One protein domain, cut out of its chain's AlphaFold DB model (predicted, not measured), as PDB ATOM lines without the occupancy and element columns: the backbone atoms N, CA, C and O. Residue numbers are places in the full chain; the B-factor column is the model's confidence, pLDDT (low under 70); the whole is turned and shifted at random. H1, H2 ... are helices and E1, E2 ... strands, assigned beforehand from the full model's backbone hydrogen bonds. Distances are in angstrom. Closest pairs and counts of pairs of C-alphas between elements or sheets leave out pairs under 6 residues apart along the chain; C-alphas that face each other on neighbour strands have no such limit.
ATOM      1  N   GLU A  36     -10.388   2.067 152.224       94.44
ATOM      2  CA  GLU A  36      -9.241   2.546 151.460       94.44
ATOM      3  C   GLU A  36      -9.583   3.807 150.667       94.44
ATOM      4  O   GLU A  36     -10.690   3.964 150.154       94.44
ATOM      5  N   ASP A  37      -8.597   4.694 150.539       93.50
ATOM      6  CA  ASP A  37      -8.655   5.780 149.569       93.50
ATOM      7  C   ASP A  37      -8.328   5.213 148.181       93.50
ATOM      8  O   ASP A  37      -7.224   4.707 147.955       93.50
ATOM      9  N   ILE A  38      -9.307   5.236 147.273       94.44
ATOM     10  CA  ILE A  38      -9.200   4.651 145.931       94.44
ATOM     11  C   ILE A  38      -9.014   5.780 144.913       94.44
ATOM     12  O   ILE A  38      -9.978   6.506 144.646       94.44
ATOM     13  N   PRO A  39      -7.830   5.910 144.291       95.12
ATOM     14  CA  PRO A  39      -7.578   6.894 143.247       95.12
ATOM     15  C   PRO A  39      -8.571   6.829 142.080       95.12
ATOM     16  O   PRO A  39      -9.064   5.761 141.706       95.12
ATOM     17  N   LEU A  40      -8.795   7.975 141.435       95.00
ATOM     18  CA  LEU A  40      -9.561   8.044 140.189       95.00
ATOM     19  C   LEU A  40      -8.931   7.135 139.119       95.00
ATOM     20  O   LEU A  40      -7.711   7.048 138.975       95.00
ATOM     21  N   GLY A  41      -9.776   6.440 138.365       94.00
ATOM     22  CA  GLY A  41      -9.403   5.454 137.354       94.00
ATOM     23  C   GLY A  41      -8.978   4.093 137.912       94.00
ATOM     24  O   GLY A  41      -8.768   3.166 137.129       94.00
ATOM     25  N   GLN A  42      -8.862   3.938 139.236       95.94
ATOM     26  CA  GLN A  42      -8.591   2.646 139.851       95.94
ATOM     27  C   GLN A  42      -9.887   1.871 140.090       95.94
ATOM     28  O   GLN A  42     -10.913   2.408 140.503       95.94
ATOM     29  N   ARG A  43      -9.824   0.562 139.835       96.50
ATOM     30  CA  ARG A  43     -10.980  -0.321 139.949       96.50
ATOM     31  C   ARG A  43     -11.445  -0.474 141.396       96.50
ATOM     32  O   ARG A  43     -10.722  -0.991 142.255       96.50
ATOM     33  N   ILE A  44     -12.712  -0.157 141.612       97.31
ATOM     34  CA  ILE A  44     -13.416  -0.320 142.879       97.31
ATOM     35  C   ILE A  44     -14.032  -1.716 142.943       97.31
ATOM     36  O   ILE A  44     -13.758  -2.466 143.878       97.31
ATOM     37  N   HIS A  45     -14.786  -2.126 141.925       97.19
ATOM     38  CA  HIS A  45     -15.511  -3.397 141.956       97.19
ATOM     39  C   HIS A  45     -15.536  -4.094 140.591       97.19
ATOM     40  O   HIS A  45     -15.420  -3.454 139.545       97.19
ATOM     41  N   THR A  46     -15.679  -5.420 140.626       96.94
ATOM     42  CA  THR A  46     -15.942  -6.262 139.457       96.94
ATOM     43  C   THR A  46     -17.174  -7.101 139.739       96.94
ATOM     44  O   THR A  46     -17.192  -7.843 140.720       96.94
ATOM     45  N   LEU A  47     -18.153  -7.014 138.845       95.56
ATOM     46  CA  LEU A  47     -19.318  -7.881 138.816       95.56
ATOM     47  C   LEU A  47     -19.257  -8.724 137.543       95.56
ATOM     48  O   LEU A  47     -19.184  -8.175 136.447       95.56
ATOM     49  N   ASN A  48     -19.317 -10.043 137.698       93.69
ATOM     50  CA  ASN A  48     -19.501 -10.954 136.574       93.69
ATOM     51  C   ASN A  48     -21.010 -11.141 136.379       93.69
ATOM     52  O   ASN A  48     -21.707 -11.457 137.346       93.69
ATOM     53  N   TYR A  49     -21.498 -10.911 135.166       88.75
ATOM     54  CA  TYR A  49     -22.916 -10.930 134.820       88.75
ATOM     55  C   TYR A  49     -23.116 -11.676 133.502       88.75
ATOM     56  O   TYR A  49     -22.758 -11.158 132.445       88.75
ATOM     57  N   SER A  50     -23.655 -12.896 133.548       88.25
ATOM     58  CA  SER A  50     -23.700 -13.799 132.392       88.25
ATOM     59  C   SER A  50     -22.335 -13.945 131.690       88.25
ATOM     60  O   SER A  50     -21.381 -14.446 132.285       88.25
ATOM     61  N   ASP A  51     -22.221 -13.531 130.422       90.00
ATOM     62  CA  ASP A  51     -20.989 -13.525 129.622       90.00
ATOM     63  C   ASP A  51     -20.250 -12.170 129.647       90.00
ATOM     64  O   ASP A  51     -19.336 -11.948 128.845       90.00
ATOM     65  N   LEU A  52     -20.663 -11.261 130.538       93.12
ATOM     66  CA  LEU A  52     -20.165  -9.897 130.649       93.12
ATOM     67  C   LEU A  52     -19.403  -9.661 131.956       93.12
ATOM     68  O   LEU A  52     -19.816 -10.090 133.032       93.12
ATOM     69  N   ASP A  53     -18.341  -8.867 131.865       95.25
ATOM     70  CA  ASP A  53     -17.616  -8.347 133.021       95.25
ATOM     71  C   ASP A  53     -17.909  -6.851 133.180       95.25
ATOM     72  O   ASP A  53     -17.639  -6.048 132.281       95.25
ATOM     73  N   LEU A  54     -18.458  -6.460 134.330       97.25
ATOM     74  CA  LEU A  54     -18.744  -5.072 134.682       97.25
ATOM     75  C   LEU A  54     -17.674  -4.572 135.649       97.25
ATOM     76  O   LEU A  54     -17.567  -5.051 136.781       97.25
ATOM     77  N   PHE A  55     -16.889  -3.587 135.221       97.44
ATOM     78  CA  PHE A  55     -15.866  -2.949 136.046       97.44
ATOM     79  C   PHE A  55     -16.318  -1.563 136.471       97.44
ATOM     80  O   PHE A  55     -16.581  -0.715 135.621       97.44
ATOM     81  N   LEU A  56     -16.357  -1.344 137.782       98.19
ATOM     82  CA  LEU A  56     -16.642  -0.050 138.383       98.19
ATOM     83  C   LEU A  56     -15.337   0.649 138.773       98.19
ATOM     84  O   LEU A  56     -14.521   0.079 139.504       98.19
ATOM     85  N   ASP A  57     -15.183   1.892 138.339       97.31
ATOM     86  CA  ASP A  57     -14.196   2.854 138.832       97.31
ATOM     87  C   ASP A  57     -14.828   4.253 138.968       97.31
ATOM     88  O   ASP A  57     -16.029   4.416 138.747       97.31
ATOM     89  N   ARG A  58     -14.037   5.250 139.378       96.56
ATOM     90  CA  ARG A  58     -14.402   6.674 139.290       96.56
ATOM     91  C   ARG A  58     -13.598   7.339 138.186       96.56
ATOM     92  O   ARG A  58     -12.407   7.062 138.055       96.56
ATOM     93  N   ASP A  59     -14.216   8.193 137.387       93.88
ATOM     94  CA  ASP A  59     -13.522   8.906 136.317       93.88
ATOM     95  C   ASP A  59     -12.885  10.225 136.798       93.88
ATOM     96  O   ASP A  59     -12.933  10.576 137.971       93.88
ATOM     97  N   ILE A  60     -12.244  10.961 135.886       93.94
ATOM     98  CA  ILE A  60     -11.582  12.242 136.199       93.94
ATOM     99  C   ILE A  60     -12.555  13.353 136.622       93.94
ATOM    100  O   ILE A  60     -12.115  14.397 137.089       93.94
ATOM    101  N   THR A  61     -13.854  13.152 136.397       94.06
ATOM    102  CA  THR A  61     -14.933  14.046 136.826       94.06
ATOM    103  C   THR A  61     -15.570  13.575 138.133       94.06
ATOM    104  O   THR A  61     -16.634  14.064 138.483       94.06
ATOM    105  N   GLU A  62     -14.930  12.622 138.821       93.56
ATOM    106  CA  GLU A  62     -15.333  12.023 140.102       93.56
ATOM    107  C   GLU A  62     -16.628  11.199 140.059       93.56
ATOM    108  O   GLU A  62     -16.986  10.560 141.048       93.56
ATOM    109  N   ASN A  63     -17.253  11.098 138.885       96.56
ATOM    110  CA  ASN A  63     -18.417  10.263 138.644       96.56
ATOM    111  C   ASN A  63     -18.039   8.784 138.609       96.56
ATOM    112  O   ASN A  63     -16.969   8.398 138.121       96.56
ATOM    113  N   TYR A  64     -18.959   7.928 139.037       97.62
ATOM    114  CA  TYR A  64     -18.805   6.493 138.855       97.62
ATOM    115  C   TYR A  64     -18.898   6.116 137.378       97.62
ATOM    116  O   TYR A  64     -19.762   6.584 136.635       97.62
ATOM    117  N   ARG A  65     -18.036   5.197 136.955       97.50
ATOM    118  CA  ARG A  65     -18.039   4.645 135.608       97.50
ATOM    119  C   ARG A  65     -18.090   3.129 135.656       97.50
ATOM    120  O   ARG A  65     -17.254   2.483 136.278       97.50
ATOM    121  N   VAL A  66     -19.053   2.572 134.930       97.69
ATOM    122  CA  VAL A  66     -19.209   1.131 134.724       97.69
ATOM    123  C   VAL A  66     -18.806   0.803 133.294       97.69
ATOM    124  O   VAL A  66     -19.501   1.158 132.342       97.69
ATOM    125  N   ALA A  67     -17.671   0.135 133.126       96.69
ATOM    126  CA  ALA A  67     -17.236  -0.397 131.842       96.69
ATOM    127  C   ALA A  67     -17.697  -1.852 131.699       96.69
ATOM    128  O   ALA A  67     -17.470  -2.655 132.600       96.69
ATOM    129  N   VAL A  68     -18.322  -2.183 130.568       95.81
ATOM    130  CA  VAL A  68     -18.844  -3.528 130.294       95.81
ATOM    131  C   VAL A  68     -18.010  -4.192 129.214       95.81
ATOM    132  O   VAL A  68     -17.860  -3.647 128.115       95.81
ATOM    133  N   TYR A  69     -17.500  -5.375 129.527       94.88
ATOM    134  CA  TYR A  69     -16.663  -6.174 128.648       94.88
ATOM    135  C   TYR A  69     -17.335  -7.494 128.289       94.88
ATOM    136  O   TYR A  69     -18.037  -8.070 129.109       94.88
ATOM    137  N   ARG A  70     -17.051  -7.996 127.087       93.69
ATOM    138  CA  ARG A  70     -17.247  -9.399 126.704       93.69
ATOM    139  C   ARG A  70     -15.884  -9.969 126.352       93.69
ATOM    140  O   ARG A  70     -15.292  -9.638 125.320       93.69
ATOM    141  N   GLY A  71     -15.334 -10.779 127.248       92.31
ATOM    142  CA  GLY A  71     -13.945 -11.215 127.153       92.31
ATOM    143  C   GLY A  71     -12.976 -10.027 127.209       92.31
ATOM    144  O   GLY A  71     -12.817  -9.393 128.245       92.31
ATOM    145  N   ARG A  72     -12.285  -9.727 126.101       91.19
ATOM    146  CA  ARG A  72     -11.295  -8.625 126.033       91.19
ATOM    147  C   ARG A  72     -11.839  -7.340 125.415       91.19
ATOM    148  O   ARG A  72     -11.141  -6.329 125.413       91.19
ATOM    149  N   GLU A  73     -13.045  -7.383 124.868       93.25
ATOM    150  CA  GLU A  73     -13.639  -6.263 124.154       93.25
ATOM    151  C   GLU A  73     -14.549  -5.467 125.083       93.25
ATOM    152  O   GLU A  73     -15.421  -6.037 125.737       93.25
ATOM    153  N   ARG A  74     -14.352  -4.146 125.137       93.38
ATOM    154  CA  ARG A  74     -15.277  -3.237 125.818       93.38
ATOM    155  C   ARG A  74     -16.429  -2.932 124.874       93.38
ATOM    156  O   ARG A  74     -16.202  -2.335 123.830       93.38
ATOM    157  N   ILE A  75     -17.646  -3.279 125.269       93.69
ATOM    158  CA  ILE A  75     -18.838  -3.087 124.432       93.69
ATOM    159  C   ILE A  75     -19.591  -1.824 124.845       93.69
ATOM    160  O   ILE A  75     -20.056  -1.064 123.997       93.69
ATOM    161  N   TYR A  76     -19.667  -1.572 126.156       93.88
ATOM    162  CA  TYR A  76     -20.363  -0.417 126.709       93.88
ATOM    163  C   TYR A  76     -19.528   0.309 127.761       93.88
ATOM    164  O   TYR A  76     -18.628  -0.243 128.402       93.88
ATOM    165  N   SER A  77     -19.865   1.574 127.966       95.06
ATOM    166  CA  SER A  77     -19.539   2.299 129.186       95.06
ATOM    167  C   SER A  77     -20.744   3.072 129.655       95.06
ATOM    168  O   SER A  77     -21.468   3.623 128.834       95.06
ATOM    169  N   PHE A  78     -20.882   3.209 130.961       96.31
ATOM    170  CA  PHE A  78     -21.878   4.067 131.574       96.31
ATOM    171  C   PHE A  78     -21.187   4.996 132.559       96.31
ATOM    172  O   PHE A  78     -20.371   4.530 133.349       96.31
ATOM    173  N   SER A  79     -21.493   6.285 132.494       96.81
ATOM    174  CA  SER A  79     -21.163   7.257 133.535       96.81
ATOM    175  C   SER A  79     -22.412   7.470 134.379       96.81
ATOM    176  O   SER A  79     -23.456   7.823 133.832       96.81
ATOM    177  N   ILE A  80     -22.315   7.224 135.680       97.19
ATOM    178  CA  ILE A  80     -23.368   7.473 136.663       97.19
ATOM    179  C   ILE A  80     -22.989   8.762 137.384       97.19
ATOM    180  O   ILE A  80     -21.922   8.833 137.992       97.19
ATOM    181  N   TYR A  81     -23.848   9.774 137.282       95.31
ATOM    182  CA  TYR A  81     -23.614  11.086 137.873       95.31
ATOM    183  C   TYR A  81     -23.888  11.039 139.376       95.31
ATOM    184  O   TYR A  81     -25.007  11.289 139.818       95.31
ATOM    185  N   ALA A  82     -22.877  10.624 140.133       94.62
ATOM    186  CA  ALA A  82     -22.929  10.454 141.576       94.62
ATOM    187  C   ALA A  82     -21.517  10.566 142.159       94.62
ATOM    188  O   ALA A  82     -20.584   9.942 141.643       94.62
ATOM    189  N   ASP A  83     -21.395  11.332 143.242       92.38
ATOM    190  CA  ASP A  83     -20.152  11.492 143.991       92.38
ATOM    191  C   ASP A  83     -19.905  10.288 144.910       92.38
ATOM    192  O   ASP A  83     -20.821   9.538 145.268       92.38
ATOM    193  N   GLN A  84     -18.660  10.134 145.367       93.81
ATOM    194  CA  GLN A  84     -18.338   9.137 146.386       93.81
ATOM    195  C   GLN A  84     -19.196   9.339 147.638       93.81
ATOM    196  O   GLN A  84     -19.226  10.417 148.231       93.81
ATOM    197  N   GLY A  85     -19.851   8.266 148.076       93.38
ATOM    198  CA  GLY A  85     -20.766   8.295 149.215       93.38
ATOM    199  C   GLY A  85     -22.239   8.435 148.834       93.38
ATOM    200  O   GLY A  85     -23.091   8.102 149.662       93.38
ATOM    201  N   ASP A  86     -22.559   8.829 147.595       96.00
ATOM    202  CA  ASP A  86     -23.927   8.796 147.068       96.00
ATOM    203  C   ASP A  86     -24.280   7.400 146.525       96.00
ATOM    204  O   ASP A  86     -24.413   7.138 145.325       96.00
ATOM    205  N   TYR A  87     -24.405   6.460 147.459       96.50
ATOM    206  CA  TYR A  87     -24.669   5.057 147.151       96.50
ATOM    207  C   TYR A  87     -26.084   4.800 146.627       96.50
ATOM    208  O   TYR A  87     -26.298   3.791 145.956       96.50
ATOM    209  N   GLU A  88     -27.041   5.687 146.906       95.75
ATOM    210  CA  GLU A  88     -28.404   5.567 146.381       95.75
ATOM    211  C   GLU A  88     -28.430   5.904 144.888       95.75
ATOM    212  O   GLU A  88     -28.931   5.105 144.094       95.75
ATOM    213  N   SER A  89     -27.797   7.005 144.465       95.12
ATOM    214  CA  SER A  89     -27.667   7.321 143.036       95.12
ATOM    215  C   SER A  89     -26.844   6.266 142.291       95.12
ATOM    216  O   SER A  89     -27.202   5.869 141.176       95.12
ATOM    217  N   LEU A  90     -25.782   5.737 142.915       96.75
ATOM    218  CA  LEU A  90     -25.016   4.621 142.354       96.75
ATOM    219  C   LEU A  90     -25.882   3.367 142.167       96.75
ATOM    220  O   LEU A  90     -25.806   2.718 141.121       96.75
ATOM    221  N   LYS A  91     -26.718   3.037 143.157       96.38
ATOM    222  CA  LYS A  91     -27.647   1.904 143.106       96.38
ATOM    223  C   LYS A  91     -28.649   2.051 141.966       96.38
ATOM    224  O   LYS A  91     -28.763   1.137 141.152       96.38
ATOM    225  N   GLU A  92     -29.314   3.201 141.866       94.31
ATOM    226  CA  GLU A  92     -30.255   3.489 140.776       94.31
ATOM    227  C   GLU A  92     -29.576   3.398 139.398       94.31
ATOM    228  O   GLU A  92     -30.151   2.879 138.437       94.31
ATOM    229  N   GLY A  93     -28.338   3.891 139.285       94.06
ATOM    230  CA  GLY A  93     -27.537   3.780 138.068       94.06
ATOM    231  C   GLY A  93     -27.246   2.324 137.697       94.06
ATOM    232  O   GLY A  93     -27.458   1.928 136.551       94.06
ATOM    233  N   TYR A  94     -26.832   1.507 138.669       94.31
ATOM    234  CA  TYR A  94     -26.604   0.074 138.475       94.31
ATOM    235  C   TYR A  94     -27.877  -0.667 138.050       94.31
ATOM    236  O   TYR A  94     -27.828  -1.472 137.122       94.31
ATOM    237  N   GLU A  95     -29.018  -0.372 138.674       92.38
ATOM    238  CA  GLU A  95     -30.319  -0.949 138.310       92.38
ATOM    239  C   GLU A  95     -30.663  -0.664 136.846       92.38
ATOM    240  O   GLU A  95     -30.985  -1.590 136.100       92.38
ATOM    241  N   LYS A  96     -30.499   0.585 136.396       91.81
ATOM    242  CA  LYS A  96     -30.715   0.958 134.989       91.81
ATOM    243  C   LYS A  96     -29.767   0.228 134.035       91.81
ATOM    244  O   LYS A  96     -30.186  -0.163 132.947       91.81
ATOM    245  N   ILE A  97     -28.504   0.033 134.422       92.62
ATOM    246  CA  ILE A  97     -27.530  -0.716 133.613       92.62
ATOM    247  C   ILE A  97     -27.960  -2.177 133.485       92.62
ATOM    248  O   ILE A  97     -28.004  -2.692 132.372       92.62
ATOM    249  N   ILE A  98     -28.321  -2.839 134.587       91.50
ATOM    250  CA  ILE A  98     -28.760  -4.241 134.555       91.50
ATOM    251  C   ILE A  98     -30.063  -4.396 133.756       91.50
ATOM    252  O   ILE A  98     -30.164  -5.299 132.930       91.50
ATOM    253  N   GLN A  99     -31.028  -3.483 133.911       88.50
ATOM    254  CA  GLN A  99     -32.250  -3.456 133.094       88.50
ATOM    255  C   GLN A  99     -31.947  -3.296 131.597       88.50
ATOM    256  O   GLN A  99     -32.568  -3.956 130.759       88.50
ATOM    257  N   PHE A 100     -30.985  -2.437 131.241       89.25
ATOM    258  CA  PHE A 100     -30.518  -2.286 129.863       89.25
ATOM    259  C   PHE A 100     -29.877  -3.577 129.338       89.25
ATOM    260  O   PHE A 100     -30.240  -4.035 128.256       89.25
ATOM    261  N   LEU A 101     -28.979  -4.200 130.110       88.44
ATOM    262  CA  LEU A 101     -28.315  -5.451 129.726       88.44
ATOM    263  C   LEU A 101     -29.298  -6.627 129.602       88.44
ATOM    264  O   LEU A 101     -29.092  -7.500 128.764       88.44
ATOM    265  N   ASN A 102     -30.397  -6.609 130.360       87.00
ATOM    266  CA  ASN A 102     -31.502  -7.565 130.245       87.00
ATOM    267  C   ASN A 102     -32.450  -7.309 129.066       87.00
ATOM    268  O   ASN A 102     -33.411  -8.056 128.887       87.00
ATOM    269  N   GLY A 103     -32.229  -6.254 128.276       79.31
ATOM    270  CA  GLY A 103     -33.108  -5.905 127.161       79.31
ATOM    271  C   GLY A 103     -34.488  -5.393 127.588       79.31
ATOM    272  O   GLY A 103     -35.398  -5.341 126.765       79.31
ATOM    273  N   GLU A 104     -34.667  -5.003 128.855       68.62
ATOM    274  CA  GLU A 104     -35.930  -4.426 129.351       68.62
ATOM    275  C   GLU A 104     -36.115  -2.977 128.881       68.62
ATOM    276  O   GLU A 104     -37.232  -2.476 128.740       68.62
ATOM    277  N   SER A 105     -34.999  -2.308 128.592       60.66
ATOM    278  CA  SER A 105     -34.980  -1.031 127.885       60.66
ATOM    279  C   SER A 105     -35.212  -1.275 126.395       60.66
ATOM    280  O   SER A 105     -34.688  -2.243 125.847       60.66
ATOM    281  N   LYS A 106     -35.958  -0.396 125.703       56.72
ATOM    282  CA  LYS A 106     -36.089  -0.459 124.234       56.72
ATOM    283  C   LYS A 106     -34.686  -0.595 123.632       56.72
ATOM    284  O   LYS A 106     -33.908   0.350 123.717       56.72
ATOM    285  N   VAL A 107     -34.412  -1.748 123.018       53.03
ATOM    286  CA  VAL A 107     -33.105  -2.285 122.565       53.03
ATOM    287  C   VAL A 107     -32.245  -1.311 121.730       53.03
ATOM    288  O   VAL A 107     -31.071  -1.557 121.489       53.03
ATOM    289  N   ASN A 108     -32.788  -0.162 121.331       54.59
ATOM    290  CA  ASN A 108     -32.154   0.782 120.418       54.59
ATOM    291  C   ASN A 108     -31.606   2.057 121.079       54.59
ATOM    292  O   ASN A 108     -31.115   2.920 120.352       54.59
ATOM    293  N   GLN A 109     -31.714   2.239 122.401       72.50
ATOM    294  CA  GLN A 109     -31.198   3.446 123.062       72.50
ATOM    295  C   GLN A 109     -30.444   3.121 124.349       72.50
ATOM    296  O   GLN A 109     -30.967   2.479 125.257       72.50
ATOM    297  N   LEU A 110     -29.201   3.599 124.411       80.44
ATOM    298  CA  LEU A 110     -28.421   3.640 125.640       80.44
ATOM    299  C   LEU A 110     -29.120   4.562 126.654       80.44
ATOM    300  O   LEU A 110     -29.739   5.544 126.240       80.44
ATOM    301  N   PRO A 111     -29.005   4.296 127.965       82.31
ATOM    302  CA  PRO A 111     -29.465   5.224 128.989       82.31
ATOM    303  C   PRO A 111     -28.814   6.597 128.787       82.31
ATOM    304  O   PRO A 111     -27.594   6.701 128.802       82.31
ATOM    305  N   ASP A 112     -29.620   7.635 128.595       86.19
ATOM    306  CA  ASP A 112     -29.152   9.019 128.490       86.19
ATOM    307  C   ASP A 112     -30.142   9.918 129.232       86.19
ATOM    308  O   ASP A 112     -31.250  10.187 128.767       86.19
ATOM    309  N   ASN A 113     -29.791  10.267 130.466       86.31
ATOM    310  CA  ASN A 113     -30.540  11.176 131.320       86.31
ATOM    311  C   ASN A 113     -29.594  11.874 132.306       86.31
ATOM    312  O   ASN A 113     -28.398  11.605 132.370       86.31
ATOM    313  N   ASP A 114     -30.169  12.750 133.113       85.81
ATOM    314  CA  ASP A 114     -29.543  13.533 134.173       85.81
ATOM    315  C   ASP A 114     -28.814  12.703 135.247       85.81
ATOM    316  O   ASP A 114     -27.985  13.254 135.963       85.81
ATOM    317  N   LYS A 115     -29.048  11.385 135.329       88.31
ATOM    318  CA  LYS A 115     -28.387  10.482 136.290       88.31
ATOM    319  C   LYS A 115     -27.394   9.508 135.661       88.31
ATOM    320  O   LYS A 115     -26.501   9.019 136.345       88.31
ATOM    321  N   ILE A 116     -27.561   9.169 134.387       92.81
ATOM    322  CA  ILE A 116     -26.725   8.169 133.722       92.81
ATOM    323  C   ILE A 116     -26.593   8.461 132.236       92.81
ATOM    324  O   ILE A 116     -27.580   8.746 131.557       92.81
ATOM    325  N   LYS A 117     -25.374   8.295 131.731       93.75
ATOM    326  CA  LYS A 117     -25.059   8.384 130.313       93.75
ATOM    327  C   LYS A 117     -24.322   7.143 129.830       93.75
ATOM    328  O   LYS A 117     -23.253   6.812 130.337       93.75
ATOM    329  N   GLY A 118     -24.893   6.465 128.845       91.69
ATOM    330  CA  GLY A 118     -24.342   5.282 128.203       91.69
ATOM    331  C   GLY A 118     -23.604   5.609 126.909       91.69
ATOM    332  O   GLY A 118     -23.953   6.526 126.170       91.69
ATOM    333  N   PHE A 119     -22.590   4.806 126.619       91.19
ATOM    334  CA  PHE A 119     -21.735   4.899 125.445       91.19
ATOM    335  C   PHE A 119     -21.549   3.496 124.860       91.19
ATOM    336  O   PHE A 119     -21.281   2.549 125.603       91.19
ATOM    337  N   PHE A 120     -21.665   3.362 123.540       88.06
ATOM    338  CA  PHE A 120     -21.403   2.117 122.816       88.06
ATOM    339  C   PHE A 120     -20.020   2.170 122.164       88.06
ATOM    340  O   PHE A 120     -19.652   3.184 121.572       88.06
ATOM    341  N   TYR A 121     -19.270   1.078 122.294       83.12
ATOM    342  CA  TYR A 121     -17.900   0.921 121.794       83.12
ATOM    343  C   TYR A 121     -17.741  -0.272 120.843       83.12
ATOM    344  O   TYR A 121     -16.635  -0.485 120.351       83.12
TER     345      TYR A 121
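This is residues 36 to 121 of the 123 residues of an uncharacterized protein of Balneolaceae bacterium YR4-1 (UniProt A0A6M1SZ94). One twisted sheet of five strands makes a wall, with a single helix, H1, packed over one of its faces and the other face bare. H1 lies mostly over the E3, E4 and E5 part of the sheet, while E1 is at the far edge from E5. The printed part has 86 residues with one named helix and five named strands, in the order E1, E2, E3, E4, H1, E5; the sheet's order is E1 - E2 - E3 - E4 - E5, all antiparallel, and the class is mixed, helices and strands. The whole is compact, with a radius of gyration of the C-alphas of 12.3 A, and its spans are 36 by 29 by 19 A.

Begin with the sheet's longest strand by residues, E4, residues 73 to 80, which runs 21.0 A from C-alpha 73 at (-13.639, -6.263, 124.154). Beside it find E3, residues 64 to 70, 20.1 A long, and then E2, residues 52 to 58, 19.6 A. The edge strand E1, residues 45 to 49, begins at C-alpha 45 at (-15.511, -3.397, 141.956) and measures 12.7 A. The other edge strand is E5, residues 116 to 120, 13.6 A, ending at C-alpha 120 at (-21.403, 2.117, 122.816). H1, residues 87 to 101, runs 20.7 A.

Look first at E3 and E4, an antiparallel hairpin at 160 degrees, where N 66 and O 78 are 2.8 A apart, within hydrogen-bond range. E2 and E3 form a hairpin at 157 degrees, with N 55 and O 67 at 2.8 A. E1 and E2 form another at 159 degrees, with N 47 and O 54 at 2.9 A. E1 to E4 are a meander, each strand the antiparallel neighbour of the one before. On the other side of E4, E5 is antiparallel to it at 163 degrees, with N 79 and O 117 at 2.8 A. H1 is on the sheet, in two layers, a helix on one face of a sheet; its closest C-alphas to E4 are Gly 93 and Ile 80, 5.7 A apart, and to E5 Gly 93 and Ile 116, 6.2 A. In H1 every O i to N i+4 pair is within hydrogen-bond range. E1 and E5 are apart.

The two C-alphas farthest apart, those of Glu 36 and Asn 108, are 38.6 A from each other. The printed part has no cut. Look to residues 102 to 115 for the one long link, from H1 to E5. There the model's confidence is low at residues 104 to 108, with pLDDT under 70; the mean of the printed part is 90.9.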